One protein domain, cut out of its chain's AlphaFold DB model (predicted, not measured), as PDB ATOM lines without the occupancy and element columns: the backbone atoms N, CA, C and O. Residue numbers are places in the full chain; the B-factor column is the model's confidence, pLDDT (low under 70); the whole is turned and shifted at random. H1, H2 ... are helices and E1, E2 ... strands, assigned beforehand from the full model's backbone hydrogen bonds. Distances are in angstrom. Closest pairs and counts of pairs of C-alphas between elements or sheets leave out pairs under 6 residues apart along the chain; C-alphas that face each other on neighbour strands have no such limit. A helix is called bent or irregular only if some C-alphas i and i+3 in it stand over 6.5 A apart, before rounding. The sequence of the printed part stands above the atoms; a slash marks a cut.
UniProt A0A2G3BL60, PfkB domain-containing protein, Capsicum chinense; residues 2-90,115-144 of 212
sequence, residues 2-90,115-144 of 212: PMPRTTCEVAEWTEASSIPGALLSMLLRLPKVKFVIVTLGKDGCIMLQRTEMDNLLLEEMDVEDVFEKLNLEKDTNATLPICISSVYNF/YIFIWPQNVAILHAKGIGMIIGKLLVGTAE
ATOM      1  N   PRO A   2      16.615 -74.152 -42.378       35.66
ATOM      2  CA  PRO A   2      17.119 -75.393 -42.947       35.66
ATOM      3  C   PRO A   2      16.455 -75.626 -44.311       35.66
ATOM      4  O   PRO A   2      15.252 -75.431 -44.457       35.66
ATOM      5  N   MET A   3      17.263 -76.000 -45.303       30.86
ATOM      6  CA  MET A   3      16.809 -76.410 -46.636       30.86
ATOM      7  C   MET A   3      15.908 -77.654 -46.517       30.86
ATOM      8  O   MET A   3      16.203 -78.524 -45.687       30.86
ATOM      9  N   PRO A   4      14.826 -77.766 -47.310       36.84
ATOM     10  CA  PRO A   4      13.969 -78.942 -47.290       36.84
ATOM     11  C   PRO A   4      14.777 -80.167 -47.736       36.84
ATOM     12  O   PRO A   4      15.486 -80.134 -48.741       36.84
ATOM     13  N   ARG A   5      14.713 -81.242 -46.943       40.44
ATOM     14  CA  ARG A   5      15.327 -82.532 -47.280       40.44
ATOM     15  C   ARG A   5      14.523 -83.148 -48.426       40.44
ATOM     16  O   ARG A   5      13.320 -83.337 -48.298       40.44
ATOM     17  N   THR A   6      15.196 -83.472 -49.523       43.03
ATOM     18  CA  THR A   6      14.682 -83.998 -50.803       43.03
ATOM     19  C   THR A   6      14.110 -85.425 -50.743       43.03
ATOM     20  O   THR A   6      14.049 -86.119 -51.750       43.03
ATOM     21  N   THR A   7      13.648 -85.894 -49.584       39.16
ATOM     22  CA  THR A   7      13.050 -87.233 -49.445       39.16
ATOM     23  C   THR A   7      11.584 -87.304 -49.901       39.16
ATOM     24  O   THR A   7      11.017 -88.388 -49.886       39.16
ATOM     25  N   CYS A   8      10.966 -86.183 -50.303       45.50
ATOM     26  CA  CYS A   8       9.528 -86.104 -50.613       45.50
ATOM     27  C   CYS A   8       9.172 -86.349 -52.096       45.50
ATOM     28  O   CYS A   8       8.127 -86.918 -52.376       45.50
ATOM     29  N   GLU A   9      10.032 -86.012 -53.062       50.38
ATOM     30  CA  GLU A   9       9.585 -85.904 -54.468       50.38
ATOM     31  C   GLU A   9       9.445 -87.247 -55.211       50.38
ATOM     32  O   GLU A   9       8.539 -87.413 -56.027       50.38
ATOM     33  N   VAL A  10      10.303 -88.240 -54.940       53.22
ATOM     34  CA  VAL A  10      10.248 -89.540 -55.648       53.22
ATOM     35  C   VAL A  10       9.090 -90.402 -55.145       53.22
ATOM     36  O   VAL A  10       8.419 -91.051 -55.947       53.22
ATOM     37  N   ALA A  11       8.828 -90.387 -53.837       59.00
ATOM     38  CA  ALA A  11       7.686 -91.089 -53.249       59.00
ATOM     39  C   ALA A  11       6.357 -90.470 -53.716       59.00
ATOM     40  O   ALA A  11       5.433 -91.195 -54.073       59.00
ATOM     41  N   GLU A  12       6.291 -89.138 -53.805       64.06
ATOM     42  CA  GLU A  12       5.128 -88.426 -54.344       64.06
ATOM     43  C   GLU A  12       4.901 -88.715 -55.831       64.06
ATOM     44  O   GLU A  12       3.768 -88.932 -56.251       64.06
ATOM     45  N   TRP A  13       5.961 -88.761 -56.642       72.31
ATOM     46  CA  TRP A  13       5.821 -89.002 -58.078       72.31
ATOM     47  C   TRP A  13       5.510 -90.463 -58.432       72.31
ATOM     48  O   TRP A  13       4.817 -90.727 -59.419       72.31
ATOM     49  N   THR A  14       6.033 -91.414 -57.657       74.94
ATOM     50  CA  THR A  14       5.831 -92.849 -57.908       74.94
ATOM     51  C   THR A  14       4.587 -93.414 -57.235       74.94
ATOM     52  O   THR A  14       4.144 -94.486 -57.648       74.94
ATOM     53  N   GLU A  15       4.033 -92.711 -56.238       78.75
ATOM     54  CA  GLU A  15       2.935 -93.166 -55.369       78.75
ATOM     55  C   GLU A  15       3.241 -94.504 -54.664       78.75
ATOM     56  O   GLU A  15       2.344 -95.200 -54.191       78.75
ATOM     57  N   ALA A  16       4.522 -94.877 -54.591       82.25
ATOM     58  CA  ALA A  16       4.989 -96.135 -54.033       82.25
ATOM     59  C   ALA A  16       5.480 -95.954 -52.592       82.25
ATOM     60  O   ALA A  16       6.152 -94.978 -52.258       82.25
ATOM     61  N   SER A  17       5.196 -96.938 -51.740       85.12
ATOM     62  CA  SER A  17       5.646 -96.966 -50.342       85.12
ATOM     63  C   SER A  17       7.001 -97.651 -50.141       85.12
ATOM     64  O   SER A  17       7.523 -97.653 -49.028       85.12
ATOM     65  N   SER A  18       7.562 -98.255 -51.191       89.38
ATOM     66  CA  SER A  18       8.791 -99.049 -51.156       89.38
ATOM     67  C   SER A  18       9.728 -98.651 -52.303       89.38
ATOM     68  O   SER A  18       9.295 -98.118 -53.327       89.38
ATOM     69  N   ILE A  19      11.027 -98.933 -52.154       90.00
ATOM     70  CA  ILE A  19      11.995 -98.736 -53.244       90.00
ATOM     71  C   ILE A  19      11.662 -99.657 -54.435       90.00
ATOM     72  O   ILE A  19      11.524 -99.130 -55.538       90.00
ATOM     73  N   PRO A  20      11.468-100.982 -54.269       91.94
ATOM     74  CA  PRO A  20      11.142-101.864 -55.394       91.94
ATOM     75  C   PRO A  20       9.865-101.450 -56.147       91.94
ATOM     76  O   PRO A  20       9.875-101.359 -57.377       91.94
ATOM     77  N   GLY A  21       8.805-101.085 -55.417       92.94
ATOM     78  CA  GLY A  21       7.567-100.555 -55.989       92.94
ATOM     79  C   GLY A  21       7.775 -99.230 -56.729       92.94
ATOM     80  O   GLY A  21       7.212 -99.031 -57.808       92.94
ATOM     81  N   ALA A  22       8.641 -98.346 -56.223       92.00
ATOM     82  CA  ALA A  22       9.000 -97.108 -56.912       92.00
ATOM     83  C   ALA A  22       9.692 -97.389 -58.255       92.00
ATOM     84  O   ALA A  22       9.298 -96.808 -59.267       92.00
ATOM     85  N   LEU A  23      10.658 -98.320 -58.312       92.44
ATOM     86  CA  LEU A  23      11.288 -98.724 -59.579       92.44
ATOM     87  C   LEU A  23      10.257 -99.277 -60.575       92.44
ATOM     88  O   LEU A  23      10.315 -98.954 -61.765       92.44
ATOM     89  N   LEU A  24       9.307-100.085 -60.098       94.06
ATOM     90  CA  LEU A  24       8.241-100.649 -60.924       94.06
ATOM     91  C   LEU A  24       7.335 -99.543 -61.485       94.06
ATOM     92  O   LEU A  24       7.107 -99.488 -62.695       94.06
ATOM     93  N   SER A  25       6.904 -98.604 -60.636       93.31
ATOM     94  CA  SER A  25       6.118 -97.424 -61.030       93.31
ATOM     95  C   SER A  25       6.847 -96.587 -62.088       93.31
ATOM     96  O   SER A  25       6.262 -96.212 -63.109       93.31
ATOM     97  N   MET A  26       8.155 -96.365 -61.918       92.25
ATOM     98  CA  MET A  26       8.983 -95.653 -62.898       92.25
ATOM     99  C   MET A  26       9.015 -96.356 -64.253       92.25
ATOM    100  O   MET A  26       8.865 -95.703 -65.288       92.25
ATOM    101  N   LEU A  27       9.194 -97.677 -64.272       92.31
ATOM    102  CA  LEU A  27       9.207 -98.434 -65.520       92.31
ATOM    103  C   LEU A  27       7.831 -98.409 -66.207       92.31
ATOM    104  O   LEU A  27       7.756 -98.221 -67.426       92.31
ATOM    105  N   LEU A  28       6.732 -98.507 -65.466       92.19
ATOM    106  CA  LEU A  28       5.396 -98.374 -66.055       92.19
ATOM    107  C   LEU A  28       5.170 -96.989 -66.681       92.19
ATOM    108  O   LEU A  28       4.658 -96.895 -67.797       92.19
ATOM    109  N   ARG A  29       5.618 -95.919 -66.015       92.50
ATOM    110  CA  ARG A  29       5.482 -94.533 -66.501       92.50
ATOM    111  C   ARG A  29       6.442 -94.191 -67.652       92.50
ATOM    112  O   ARG A  29       6.156 -93.286 -68.432       92.50
ATOM    113  N   LEU A  30       7.567 -94.901 -67.786       90.88
ATOM    114  CA  LEU A  30       8.614 -94.638 -68.785       90.88
ATOM    115  C   LEU A  30       8.817 -95.839 -69.731       90.88
ATOM    116  O   LEU A  30       9.802 -96.567 -69.595       90.88
ATOM    117  N   PRO A  31       7.956 -96.052 -70.743       88.94
ATOM    118  CA  PRO A  31       7.917 -97.302 -71.518       88.94
ATOM    119  C   PRO A  31       9.183 -97.596 -72.338       88.94
ATOM    120  O   PRO A  31       9.437 -98.742 -72.687       88.94
ATOM    121  N   LYS A  32      10.000 -96.577 -72.639       90.12
ATOM    122  CA  LYS A  32      11.253 -96.728 -73.403       90.12
ATOM    123  C   LYS A  32      12.473 -97.061 -72.532       90.12
ATOM    124  O   LYS A  32      13.539 -97.355 -73.067       90.12
ATOM    125  N   VAL A  33      12.350 -96.978 -71.207       89.38
ATOM    126  CA  VAL A  33      13.460 -97.214 -70.276       89.38
ATOM    127  C   VAL A  33      13.617 -98.712 -70.034       89.38
ATOM    128  O   VAL A  33      12.700 -99.344 -69.519       89.38
ATOM    129  N   LYS A  34      14.781 -99.284 -70.366       91.00
ATOM    130  CA  LYS A  34      15.047-100.727 -70.211       91.00
ATOM    131  C   LYS A  34      15.260-101.160 -68.760       91.00
ATOM    132  O   LYS A  34      14.923-102.283 -68.401       91.00
ATOM    133  N   PHE A  35      15.814-100.283 -67.933       94.56
ATOM    134  CA  PHE A  35      16.063-100.557 -66.527       94.56
ATOM    135  C   PHE A  35      16.126 -99.265 -65.716       94.56
ATOM    136  O   PHE A  35      16.435 -98.202 -66.252       94.56
ATOM    137  N   VAL A  36      15.870 -99.377 -64.418       94.06
ATOM    138  CA  VAL A  36      16.051 -98.309 -63.426       94.06
ATOM    139  C   VAL A  36      16.993 -98.833 -62.350       94.06
ATOM    140  O   VAL A  36      16.913-100.004 -61.991       94.06
ATOM    141  N   ILE A  37      17.897 -97.984 -61.858       94.19
ATOM    142  CA  ILE A  37      18.832 -98.310 -60.775       94.19
ATOM    143  C   ILE A  37      18.675 -97.265 -59.673       94.19
ATOM    144  O   ILE A  37      18.595 -96.071 -59.962       94.19
ATOM    145  N   VAL A  38      18.681 -97.709 -58.419       92.62
ATOM    146  CA  VAL A  38      18.755 -96.850 -57.236       92.62
ATOM    147  C   VAL A  38      19.973 -97.253 -56.413       92.62
ATOM    148  O   VAL A  38      20.149 -98.422 -56.071       92.62
ATOM    149  N   THR A  39      20.828 -96.286 -56.087       89.38
ATOM    150  CA  THR A  39      21.966 -96.484 -55.180       89.38
ATOM    151  C   THR A  39      21.522 -96.341 -53.727       89.38
ATOM    152  O   THR A  39      20.840 -95.379 -53.381       89.38
ATOM    153  N   LEU A  40      21.975 -97.251 -52.870       88.38
ATOM    154  CA  LEU A  40      21.659 -97.341 -51.442       88.38
ATOM    155  C   LEU A  40      22.873 -96.974 -50.560       88.38
ATOM    156  O   LEU A  40      22.927 -97.286 -49.374       88.38
ATOM    157  N   GLY A  41      23.886 -96.318 -51.136       86.56
ATOM    158  CA  GLY A  41      25.114 -95.951 -50.431       86.56
ATOM    159  C   GLY A  41      25.943 -97.180 -50.055       86.56
ATOM    160  O   GLY A  41      26.279 -97.987 -50.919       86.56
ATOM    161  N   LYS A  42      26.270 -97.329 -48.764       85.94
ATOM    162  CA  LYS A  42      27.041 -98.480 -48.254       85.94
ATOM    163  C   LYS A  42      26.317 -99.819 -48.425       85.94
ATOM    164  O   LYS A  42      26.957-100.862 -48.385       85.94
ATOM    165  N   ASP A  43      24.997 -99.782 -48.604       86.44
ATOM    166  CA  ASP A  43      24.173-100.976 -48.769       86.44
ATOM    167  C   ASP A  43      24.096-101.425 -50.240       86.44
ATOM    168  O   ASP A  43      23.454-102.428 -50.541       86.44
ATOM    169  N   GLY A  44      24.785-100.719 -51.150       90.00
ATOM    170  CA  GLY A  44      24.940-101.108 -52.547       90.00
ATOM    171  C   GLY A  44      23.925-100.452 -53.476       90.00
ATOM    172  O   GLY A  44      23.782 -99.229 -53.483       90.00
ATOM    173  N   CYS A  45      23.254-101.238 -54.312       92.81
ATOM    174  CA  CYS A  45      22.259-100.751 -55.264       92.81
ATOM    175  C   CYS A  45      21.188-101.803 -55.567       92.81
ATOM    176  O   CYS A  45      21.393-103.000 -55.384       92.81
ATOM    177  N   ILE A  46      20.051-101.334 -56.068       93.69
ATOM    178  CA  ILE A  46      18.963-102.162 -56.586       93.69
ATOM    179  C   ILE A  46      18.673-101.748 -58.027       93.69
ATOM    180  O   ILE A  46      18.645-100.558 -58.345       93.69
ATOM    181  N   MET A  47      18.466-102.725 -58.900       94.56
ATOM    182  CA  MET A  47      18.156-102.530 -60.310       94.56
ATOM    183  C   MET A  47      16.930-103.345 -60.685       94.56
ATOM    184  O   MET A  47      16.908-104.554 -60.493       94.56
ATOM    185  N   LEU A  48      15.940-102.699 -61.291       94.50
ATOM    186  CA  LEU A  48      14.819-103.383 -61.921       94.50
ATOM    187  C   LEU A  48      14.984-103.262 -63.431       94.50
ATOM    188  O   LEU A  48      15.048-102.155 -63.973       94.50
ATOM    189  N   GLN A  49      15.083-104.400 -64.106       92.81
ATOM    190  CA  GLN A  49      15.205-104.482 -65.554       92.81
ATOM    191  C   GLN A  49      13.920-105.054 -66.129       92.81
ATOM    192  O   GLN A  49      13.506-106.131 -65.710       92.81
ATOM    193  N   ARG A  50      13.331-104.377 -67.119       91.50
ATOM    194  CA  ARG A  50      12.234-104.958 -67.896       91.50
ATOM    195  C   ARG A  50      12.772-105.819 -69.036       91.50
ATOM    196  O   ARG A  50      13.817-105.505 -69.614       91.50
ATOM    197  N   THR A  51      11.989-106.811 -69.415       85.88
ATOM    198  CA  THR A  51      12.223-107.676 -70.570       85.88
ATOM    199  C   THR A  51      10.955-107.730 -71.418       85.88
ATOM    200  O   THR A  51       9.856-107.480 -70.921       85.88
ATOM    201  N   GLU A  52      11.105-107.985 -72.715       78.56
ATOM    202  CA  GLU A  52       9.964-108.146 -73.615       78.56
ATOM    203  C   GLU A  52       9.273-109.500 -73.384       78.56
ATOM    204  O   GLU A  52       9.893-110.466 -72.939       78.56
ATOM    205  N   MET A  53       7.964-109.539 -73.645       67.12
ATOM    206  CA  MET A  53       7.163-110.762 -73.621       67.12
ATOM    207  C   MET A  53       7.577-111.658 -74.787       67.12
ATOM    208  O   MET A  53       7.042-111.525 -75.886       67.12
ATOM    209  N   ASP A  54       8.482-112.595 -74.542       59.03
ATOM    210  CA  ASP A  54       8.496-113.820 -75.335       59.03
ATOM    211  C   ASP A  54       7.364-114.726 -74.816       59.03
ATOM    212  O   ASP A  54       6.909-114.552 -73.685       59.03
ATOM    213  N   ASN A  55       6.863-115.668 -75.622       56.94
ATOM    214  CA  ASN A  55       5.787-116.605 -75.250       56.94
ATOM    215  C   ASN A  55       6.214-117.554 -74.106       56.94
ATOM    216  O   ASN A  55       6.440-118.746 -74.316       56.94
ATOM    217  N   LEU A  56       6.359-117.018 -72.900       63.56
ATOM    218  CA  LEU A  56       6.944-117.657 -71.733       63.56
ATOM    219  C   LEU A  56       5.852-117.808 -70.670       63.56
ATOM    220  O   LEU A  56       5.115-116.869 -70.373       63.56
ATOM    221  N   LEU A  57       5.756-118.998 -70.083       70.50
ATOM    222  CA  LEU A  57       4.974-119.216 -68.869       70.50
ATOM    223  C   LEU A  57       5.816-118.718 -67.691       70.50
ATOM    224  O   LEU A  57       6.770-119.384 -67.292       70.50
ATOM    225  N   LEU A  58       5.504-117.520 -67.196       76.06
ATOM    226  CA  LEU A  58       6.253-116.854 -66.132       76.06
ATOM    227  C   LEU A  58       5.497-116.914 -64.807       76.06
ATOM    228  O   LEU A  58       4.277-116.766 -64.770       76.06
ATOM    229  N   GLU A  59       6.247-117.105 -63.725       80.75
ATOM    230  CA  GLU A  59       5.728-116.984 -62.366       80.75
ATOM    231  C   GLU A  59       5.471-115.509 -62.033       80.75
ATOM    232  O   GLU A  59       6.258-114.630 -62.397       80.75
ATOM    233  N   GLU A  60       4.355-115.253 -61.353       88.00
ATOM    234  CA  GLU A  60       4.012-113.950 -60.795       88.00
ATOM    235  C   GLU A  60       4.566-113.849 -59.371       88.00
ATOM    236  O   GLU A  60       4.307-114.711 -58.533       88.00
ATOM    237  N   MET A  61       5.361-112.811 -59.117       90.12
ATOM    238  CA  MET A  61       6.058-112.601 -57.855       90.12
ATOM    239  C   MET A  61       5.916-111.156 -57.387       90.12
ATOM    240  O   MET A  61       6.061-110.214 -58.176       90.12
ATOM    241  N   ASP A  62       5.712-110.984 -56.084       92.31
ATOM    242  CA  ASP A  62       5.703-109.671 -55.455       92.31
ATOM    243  C   ASP A  62       7.136-109.117 -55.399       92.31
ATOM    244  O   ASP A  62       8.084-109.803 -54.998       92.31
ATOM    245  N   VAL A  63       7.329-107.891 -55.885       91.44
ATOM    246  CA  VAL A  63       8.668-107.313 -56.043       91.44
ATOM    247  C   VAL A  63       9.315-107.004 -54.688       91.44
ATOM    248  O   VAL A  63      10.547-107.008 -54.587       91.44
ATOM    249  N   GLU A  64       8.523-106.782 -53.639       92.81
ATOM    250  CA  GLU A  64       8.999-106.640 -52.269       92.81
ATOM    251  C   GLU A  64       9.509-107.977 -51.724       92.81
ATOM    252  O   GLU A  64      10.644-108.029 -51.245       92.81
ATOM    253  N   ASP A  65       8.753-109.065 -51.889       90.44
ATOM    254  CA  ASP A  65       9.164-110.409 -51.449       90.44
ATOM    255  C   ASP A  65      10.470-110.848 -52.134       90.44
ATOM    256  O   ASP A  65      11.390-111.387 -51.504       90.44
ATOM    257  N   VAL A  66      10.591-110.575 -53.439       89.12
ATOM    258  CA  VAL A  66      11.816-110.845 -54.208       89.12
ATOM    259  C   VAL A  66      12.987-110.028 -53.670       89.12
ATOM    260  O   VAL A  66      14.089-110.558 -53.512       89.12
ATOM    261  N   PHE A  67      12.775-108.743 -53.382       90.62
ATOM    262  CA  PHE A  67      13.821-107.882 -52.839       90.62
ATOM    263  C   PHE A  67      14.295-108.352 -51.462       90.62
ATOM    264  O   PHE A  67      15.503-108.453 -51.241       90.62
ATOM    265  N   GLU A  68      13.373-108.666 -50.551       90.38
ATOM    266  CA  GLU A  68      13.698-109.140 -49.203       90.38
ATOM    267  C   GLU A  68      14.537-110.413 -49.248       90.38
ATOM    268  O   GLU A  68      15.578-110.506 -48.594       90.38
ATOM    269  N   LYS A  69      14.139-111.361 -50.094       87.44
ATOM    270  CA  LYS A  69      14.863-112.609 -50.312       87.44
ATOM    271  C   LYS A  69      16.283-112.390 -50.829       87.44
ATOM    272  O   LYS A  69      17.229-112.906 -50.239       87.44
ATOM    273  N   LEU A  70      16.462-111.582 -51.875       86.62
ATOM    274  CA  LEU A  70      17.797-111.253 -52.395       86.62
ATOM    275  C   LEU A  70      18.665-110.549 -51.350       86.62
ATOM    276  O   LEU A  70      19.876-110.754 -51.277       86.62
ATOM    277  N   ASN A  71      18.039-109.728 -50.513       84.94
ATOM    278  CA  ASN A  71      18.718-109.015 -49.446       84.94
ATOM    279  C   ASN A  71      19.136-109.933 -48.280       84.94
ATOM    280  O   ASN A  71      20.041-109.562 -47.535       84.94
ATOM    281  N   LEU A  72      18.512-111.107 -48.126       83.50
ATOM    282  CA  LEU A  72      18.941-112.168 -47.205       83.50
ATOM    283  C   LEU A  72      20.061-113.037 -47.794       83.50
ATOM    284  O   LEU A  72      20.897-113.535 -47.048       83.50
ATOM    285  N   GLU A  73      20.089-113.209 -49.116       80.75
ATOM    286  CA  GLU A  73      21.105-114.007 -49.822       80.75
ATOM    287  C   GLU A  73      22.450-113.282 -49.979       80.75
ATOM    288  O   GLU A  73      23.469-113.916 -50.263       80.75
ATOM    289  N   LYS A  74      22.486-111.957 -49.791       76.94
ATOM    290  CA  LYS A  74      23.723-111.180 -49.915       76.94
ATOM    291  C   LYS A  74      24.749-111.582 -48.853       76.94
ATOM    292  O   LYS A  74      24.503-111.483 -47.652       76.94
ATOM    293  N   ASP A  75      25.941-111.972 -49.300       70.69
ATOM    294  CA  ASP A  75      27.069-112.173 -48.396       70.69
ATOM    295  C   ASP A  75      27.599-110.812 -47.927       70.69
ATOM    296  O   ASP A  75      28.264-110.086 -48.668       70.69
ATOM    297  N   THR A  76      27.301-110.453 -46.680       65.12
ATOM    298  CA  THR A  76      27.776-109.205 -46.066       65.12
ATOM    299  C   THR A  76      29.263-109.231 -45.713       65.12
ATOM    300  O   THR A  76      29.810-108.191 -45.351       65.12
ATOM    301  N   ASN A  77      29.916-110.393 -45.791       68.81
ATOM    302  CA  ASN A  77      31.351-110.539 -45.544       68.81
ATOM    303  C   ASN A  77      32.183-110.410 -46.825       68.81
ATOM    304  O   ASN A  77      33.413-110.347 -46.742       68.81
ATOM    305  N   ALA A  78      31.541-110.360 -47.998       70.12
ATOM    306  CA  ALA A  78      32.228-110.150 -49.260       70.12
ATOM    307  C   ALA A  78      32.948-108.793 -49.249       70.12
ATOM    308  O   ALA A  78      32.352-107.738 -49.023       70.12
ATOM    309  N   THR A  79      34.259-108.819 -49.483       78.31
ATOM    310  CA  THR A  79      35.084-107.606 -49.534       78.31
ATOM    311  C   THR A  79      34.938-106.873 -50.860       78.31
ATOM    312  O   THR A  79      35.056-105.651 -50.890       78.31
ATOM    313  N   LEU A  80      34.648-107.605 -51.937       84.62
ATOM    314  CA  LEU A  80      34.380-107.060 -53.262       84.62
ATOM    315  C   LEU A  80      32.870-106.942 -53.513       84.62
ATOM    316  O   LEU A  80      32.108-107.798 -53.054       84.62
ATOM    317  N   PRO A  81      32.438-105.933 -54.289       85.94
ATOM    318  CA  PRO A  81      31.080-105.863 -54.799       85.94
ATOM    319  C   PRO A  81      30.676-107.145 -55.531       85.94
ATOM    320  O   PRO A  81      31.420-107.663 -56.366       85.94
ATOM    321  N   ILE A  82      29.465-107.615 -55.257       88.25
ATOM    322  CA  ILE A  82      28.812-108.724 -55.955       88.25
ATOM    323  C   ILE A  82      27.431-108.284 -56.424       88.25
ATOM    324  O   ILE A  82      26.882-107.300 -55.932       88.25
ATOM    325  N   CYS A  83      26.859-109.010 -57.378       85.56
ATOM    326  CA  CYS A  83      25.494-108.804 -57.836       85.56
ATOM    327  C   CYS A  83      24.738-110.121 -57.763       85.56
ATOM    328  O   CYS A  83      25.210-111.138 -58.269       85.56
ATOM    329  N   ILE A  84      23.554-110.077 -57.162       85.38
ATOM    330  CA  ILE A  84      22.628-111.200 -57.067       85.38
ATOM    331  C   ILE A  84      21.376-110.813 -57.844       85.38
ATOM    332  O   ILE A  84      20.888-109.690 -57.737       85.38
ATOM    333  N   SER A  85      20.888-111.724 -58.672       83.94
ATOM    334  CA  SER A  85      19.686-111.529 -59.480       83.94
ATOM    335  C   SER A  85      18.544-112.347 -58.890       83.94
ATOM    336  O   SER A  85      18.790-113.417 -58.344       83.94
ATOM    337  N   SER A  86      17.296-111.912 -59.087       73.50
ATOM    338  CA  SER A  86      16.044-112.608 -58.731       73.50
ATOM    339  C   SER A  86      15.848-113.953 -59.434       73.50
ATOM    340  O   SER A  86      14.753-114.503 -59.440       73.50
ATOM    341  N   VAL A  87      16.897-114.462 -60.068       66.62
ATOM    342  CA  VAL A  87      16.913-115.667 -60.870       66.62
ATOM    343  C   VAL A  87      17.915-116.614 -60.236       66.62
ATOM    344  O   VAL A  87      19.095-116.296 -60.092       66.62
ATOM    345  N   TYR A  88      17.444-117.805 -59.897       51.81
ATOM    346  CA  TYR A  88      18.306-118.896 -59.489       51.81
ATOM    347  C   TYR A  88      19.086-119.443 -60.684       51.81
ATOM    348  O   TYR A  88      18.494-119.841 -61.686       51.81
ATOM    349  N   ASN A  89      20.402-119.598 -60.534       37.25
ATOM    350  CA  ASN A  89      21.161-120.566 -61.326       37.25
ATOM    351  C   ASN A  89      20.769-121.984 -60.866       37.25
ATOM    352  O   ASN A  89      21.547-122.681 -60.217       37.25
ATOM    353  N   PHE A  90      19.548-122.432 -61.166       35.75
ATOM    354  CA  PHE A  90      19.277-123.863 -61.136       35.75
ATOM    355  C   PHE A  90      19.953-124.469 -62.363       35.75
ATOM    356  O   PHE A  90      19.419-124.459 -63.470       35.75
ATOM    357  N   TYR A 115       6.676-132.653 -72.794       36.69
ATOM    358  CA  TYR A 115       7.926-132.141 -72.225       36.69
ATOM    359  C   TYR A 115       7.905-130.611 -72.211       36.69
ATOM    360  O   TYR A 115       8.191-129.959 -73.216       36.69
ATOM    361  N   ILE A 116       7.579-130.015 -71.058       37.50
ATOM    362  CA  ILE A 116       7.866-128.597 -70.819       37.50
ATOM    363  C   ILE A 116       9.379-128.491 -70.655       37.50
ATOM    364  O   ILE A 116       9.941-128.835 -69.616       37.50
ATOM    365  N   PHE A 117      10.050-128.023 -71.702       35.97
ATOM    366  CA  PHE A 117      11.425-127.562 -71.603       35.97
ATOM    367  C   PHE A 117      11.405-126.278 -70.759       35.97
ATOM    368  O   PHE A 117      11.199-125.182 -71.282       35.97
ATOM    369  N   ILE A 118      11.531-126.408 -69.434       38.69
ATOM    370  CA  ILE A 118      11.716-125.255 -68.550       38.69
ATOM    371  C   ILE A 118      13.149-124.784 -68.781       38.69
ATOM    372  O   ILE A 118      14.088-125.214 -68.115       38.69
ATOM    373  N   TRP A 119      13.332-123.924 -69.782       36.22
ATOM    374  CA  TRP A 119      14.500-123.057 -69.810       36.22
ATOM    375  C   TRP A 119      14.540-122.318 -68.468       36.22
ATOM    376  O   TRP A 119      13.477-121.876 -68.025       36.22
ATOM    377  N   PRO A 120      15.698-122.174 -67.798       46.72
ATOM    378  CA  PRO A 120      15.800-121.260 -66.670       46.72
ATOM    379  C   PRO A 120      15.419-119.872 -67.189       46.72
ATOM    380  O   PRO A 120      16.173-119.221 -67.913       46.72
ATOM    381  N   GLN A 121      14.181-119.470 -66.917       53.12
ATOM    382  CA  GLN A 121      13.657-118.180 -67.325       53.12
ATOM    383  C   GLN A 121      14.395-117.153 -66.474       53.12
ATOM    384  O   GLN A 121      14.190-117.073 -65.266       53.12
ATOM    385  N   ASN A 122      15.274-116.366 -67.094       68.56
ATOM    386  CA  ASN A 122      16.012-115.288 -66.427       68.56
ATOM    387  C   ASN A 122      15.118-114.078 -66.075       68.56
ATOM    388  O   ASN A 122      15.605-112.949 -65.993       68.56
ATOM    389  N   VAL A 123      13.809-114.292 -65.936       78.06
ATOM    390  CA  VAL A 123      12.759-113.281 -65.830       78.06
ATOM    391  C   VAL A 123      11.539-113.854 -65.107       78.06
ATOM    392  O   VAL A 123      11.270-115.050 -65.189       78.06
ATOM    393  N   ALA A 124      10.790-112.985 -64.440       86.19
ATOM    394  CA  ALA A 124       9.500-113.266 -63.821       86.19
ATOM    395  C   ALA A 124       8.524-112.121 -64.127       86.19
ATOM    396  O   ALA A 124       8.927-111.042 -64.581       86.19
ATOM    397  N   ILE A 125       7.238-112.347 -63.872       89.88
ATOM    398  CA  ILE A 125       6.262-111.264 -63.769       89.88
ATOM    399  C   ILE A 125       6.425-110.673 -62.369       89.88
ATOM    400  O   ILE A 125       6.114-111.318 -61.377       89.88
ATOM    401  N   LEU A 126       6.931-109.448 -62.289       92.88
ATOM    402  CA  LEU A 126       7.118-108.722 -61.039       92.88
ATOM    403  C   LEU A 126       5.962-107.749 -60.857       92.88
ATOM    404  O   LEU A 126       5.709-106.928 -61.745       92.88
ATOM    405  N   HIS A 127       5.279-107.819 -59.720       94.38
ATOM    406  CA  HIS A 127       4.166-106.932 -59.395       94.38
ATOM    407  C   HIS A 127       4.378-106.200 -58.075       94.38
ATOM    408  O   HIS A 127       5.091-106.665 -57.196       94.38
ATOM    409  N   ALA A 128       3.708-105.056 -57.937       93.69
ATOM    410  CA  ALA A 128       3.574-104.339 -56.675       93.69
ATOM    411  C   ALA A 128       2.114-103.917 -56.488       93.69
ATOM    412  O   ALA A 128       1.475-103.375 -57.405       93.69
ATOM    413  N   LYS A 129       1.568-104.169 -55.294       89.69
ATOM    414  CA  LYS A 129       0.153-103.918 -54.989       89.69
ATOM    415  C   LYS A 129      -0.209-102.445 -55.200       89.69
ATOM    416  O   LYS A 129       0.361-101.558 -54.579       89.69
ATOM    417  N   GLY A 130      -1.214-102.196 -56.041       89.31
ATOM    418  CA  GLY A 130      -1.693-100.842 -56.344       89.31
ATOM    419  C   GLY A 130      -0.848-100.071 -57.365       89.31
ATOM    420  O   GLY A 130      -1.201 -98.940 -57.677       89.31
ATOM    421  N   ILE A 131       0.215-100.674 -57.911       91.38
ATOM    422  CA  ILE A 131       1.092-100.044 -58.909       91.38
ATOM    423  C   ILE A 131       0.919-100.711 -60.278       91.38
ATOM    424  O   ILE A 131       0.623-100.039 -61.263       91.38
ATOM    425  N   GLY A 132       1.078-102.035 -60.345       92.88
ATOM    426  CA  GLY A 132       0.959-102.806 -61.581       92.88
ATOM    427  C   GLY A 132       1.986-103.929 -61.672       92.88
ATOM    428  O   GLY A 132       2.551-104.341 -60.660       92.88
ATOM    429  N   MET A 133       2.220-104.408 -62.893       93.81
ATOM    430  CA  MET A 133       3.093-105.546 -63.186       93.81
ATOM    431  C   MET A 133       4.019-105.245 -64.365       93.81
ATOM    432  O   MET A 133       3.628-104.566 -65.317       93.81
ATOM    433  N   ILE A 134       5.230-105.787 -64.328       92.50
ATOM    434  CA  ILE A 134       6.160-105.801 -65.457       92.50
ATOM    435  C   ILE A 134       6.764-107.193 -65.604       92.50
ATOM    436  O   ILE A 134       6.874-107.929 -64.631       92.50
ATOM    437  N   ILE A 135       7.224-107.536 -66.802       91.12
ATOM    438  CA  ILE A 135       8.093-108.702 -66.979       91.12
ATOM    439  C   ILE A 135       9.531-108.240 -66.905       91.12
ATOM    440  O   ILE A 135       9.909-107.252 -67.541       91.12
ATOM    441  N   GLY A 136      10.331-108.932 -66.107       91.12
ATOM    442  CA  GLY A 136      11.681-108.488 -65.845       91.12
ATOM    443  C   GLY A 136      12.404-109.300 -64.794       91.12
ATOM    444  O   GLY A 136      11.996-110.396 -64.423       91.12
ATOM    445  N   LYS A 137      13.502-108.732 -64.314       90.50
ATOM    446  CA  LYS A 137      14.282-109.268 -63.201       90.50
ATOM    447  C   LYS A 137      14.722-108.143 -62.277       90.50
ATOM    448  O   LYS A 137      14.959-107.015 -62.723       90.50
ATOM    449  N   LEU A 138      14.839-108.471 -60.997       92.69
ATOM    450  CA  LEU A 138      15.375-107.591 -59.970       92.69
ATOM    451  C   LEU A 138      16.812-108.013 -59.671       92.69
ATOM    452  O   LEU A 138      17.082-109.193 -59.479       92.69
ATOM    453  N   LEU A 139      17.736-107.063 -59.627       92.25
ATOM    454  CA  LEU A 139      19.118-107.299 -59.239       92.25
ATOM    455  C   LEU A 139      19.454-106.453 -58.014       92.25
ATOM    456  O   LEU A 139      19.068-105.286 -57.927       92.25
ATOM    457  N   VAL A 140      20.204-107.035 -57.087       92.25
ATOM    458  CA  VAL A 140      20.760-106.368 -55.911       92.25
ATOM    459  C   VAL A 140      22.277-106.467 -55.991       92.25
ATOM    460  O   VAL A 140      22.839-107.561 -56.020       92.25
ATOM    461  N   GLY A 141      22.942-105.318 -56.053       90.94
ATOM    462  CA  GLY A 141      24.396-105.215 -56.002       90.94
ATOM    463  C   GLY A 141      24.858-104.774 -54.619       90.94
ATOM    464  O   GLY A 141      24.247-103.878 -54.043       90.94
ATOM    465  N   THR A 142      25.935-105.351 -54.090       91.75
ATOM    466  CA  THR A 142      26.578-104.879 -52.853       91.75
ATOM    467  C   THR A 142      27.585-103.762 -53.144       91.75
ATOM    468  O   THR A 142      28.049-103.596 -54.274       91.75
ATOM    469  N   ALA A 143      27.919-102.967 -52.127       90.12
ATOM    470  CA  ALA A 143      29.045-102.037 -52.185       90.12
ATOM    471  C   ALA A 143      30.320-102.697 -51.643       90.12
ATOM    472  O   ALA A 143      30.254-103.642 -50.858       90.12
ATOM    473  N   GLU A 144      31.484-102.166 -52.022       91.56
ATOM    474  CA  GLU A 144      32.752-102.568 -51.411       91.56
ATOM    475  C   GLU A 144      32.770-102.156 -49.933       91.56
ATOM    476  O   GLU A 144      32.437-101.014 -49.589       91.56
TER     477      GLU A 144
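Overview. This is residues 2 to 90 and 115 to 144 of the 212 residues of the protein "PfkB domain-containing protein" of Capsicum chinense (UniProt A0A2G3BL60). A strongly twisted sheet of six strands curls round helix H2, while H3 packs on the sheet along its long strand E6, and the free residues 2 to 9 stick out as a tail beyond H1, which packs on H2. The bent E6 joins E1 and E2 to E5 and E3, with E4 beside its later part. The printed part has 119 residues with three named helices and six named strands, which follow each other along the chain as H1, H2, E1, E2, E3, H3, E4, E5 and E6; the sheet is branched, with three neighbours beside E6, and its neighbour pairs are mixed, E3 and E5 being parallel and the other pairs antiparallel; the class is mixed, helices and strands. It is compact, with a radius of gyration of the C-alphas of 15.4 A, yet elongated, spanning 64 by 37 by 23 A.

Arrangement. Start at H1, residues 9 to 14, which touches H2, residues 19 to 29, at a steep tilt of 65 degrees; their closest C-alphas, Thr 14 and Ala 22, are 5.4 A apart. H2 is on the sheet, and its C-alpha 23 is 6.1 A from that of Val 36, the closest pair with E1, residues 35 to 39. E1 and E2, residues 45 to 50, form an antiparallel hairpin, with N 36 and O 48 at 2.9 A. Next come E3, residues 60 to 62, and H3, residues 63 to 73. H3 touches H2, closest at the C-alphas of Pro 20 and Val 63, 6.0 A, at a steep tilt of 43 degrees, opposite ways. E4 is residues 83 to 85; E5, residues 124 to 128, is parallel to E3, with N 61 and O 125 at 2.8 A. E5 forms a hairpin with E6, residues 132 to 141, where N 126 and O 134 are 2.8 A apart. E6 bends by 83 degrees at residue 135; beyond it, find N 47 and O 139 at 2.8 A to E2, and N 84 and O 140 at 2.9 A to E4. H3 is on the sheet at a height of 8.4 A, along E6 at 15 degrees on the local plane. In H1, H2 and H3 every O i to N i+4 pair is within hydrogen-bond range.

Along the chain. Find C-alpha 9 at (9.585, -85.904, -54.468), where H1 begins. H2 and H3 each measure 15.4 A, E2 16.7 A. E6 runs 24.2 A to C-alpha 141 at (24.396, -105.215, -56.002).

Size, cuts and confidence. The C-alphas of Pro 2 and Tyr 115, 64.5 A, are the two farthest apart. Residues 91 to 114 are not printed; C-alphas 90 and 115 are 17.9 A apart across this cut. No link printed whole is long. Look for pLDDT under 70 at residues 2 to 12, 53 to 56, 76 to 77, 87 to 90 and 115 to 122.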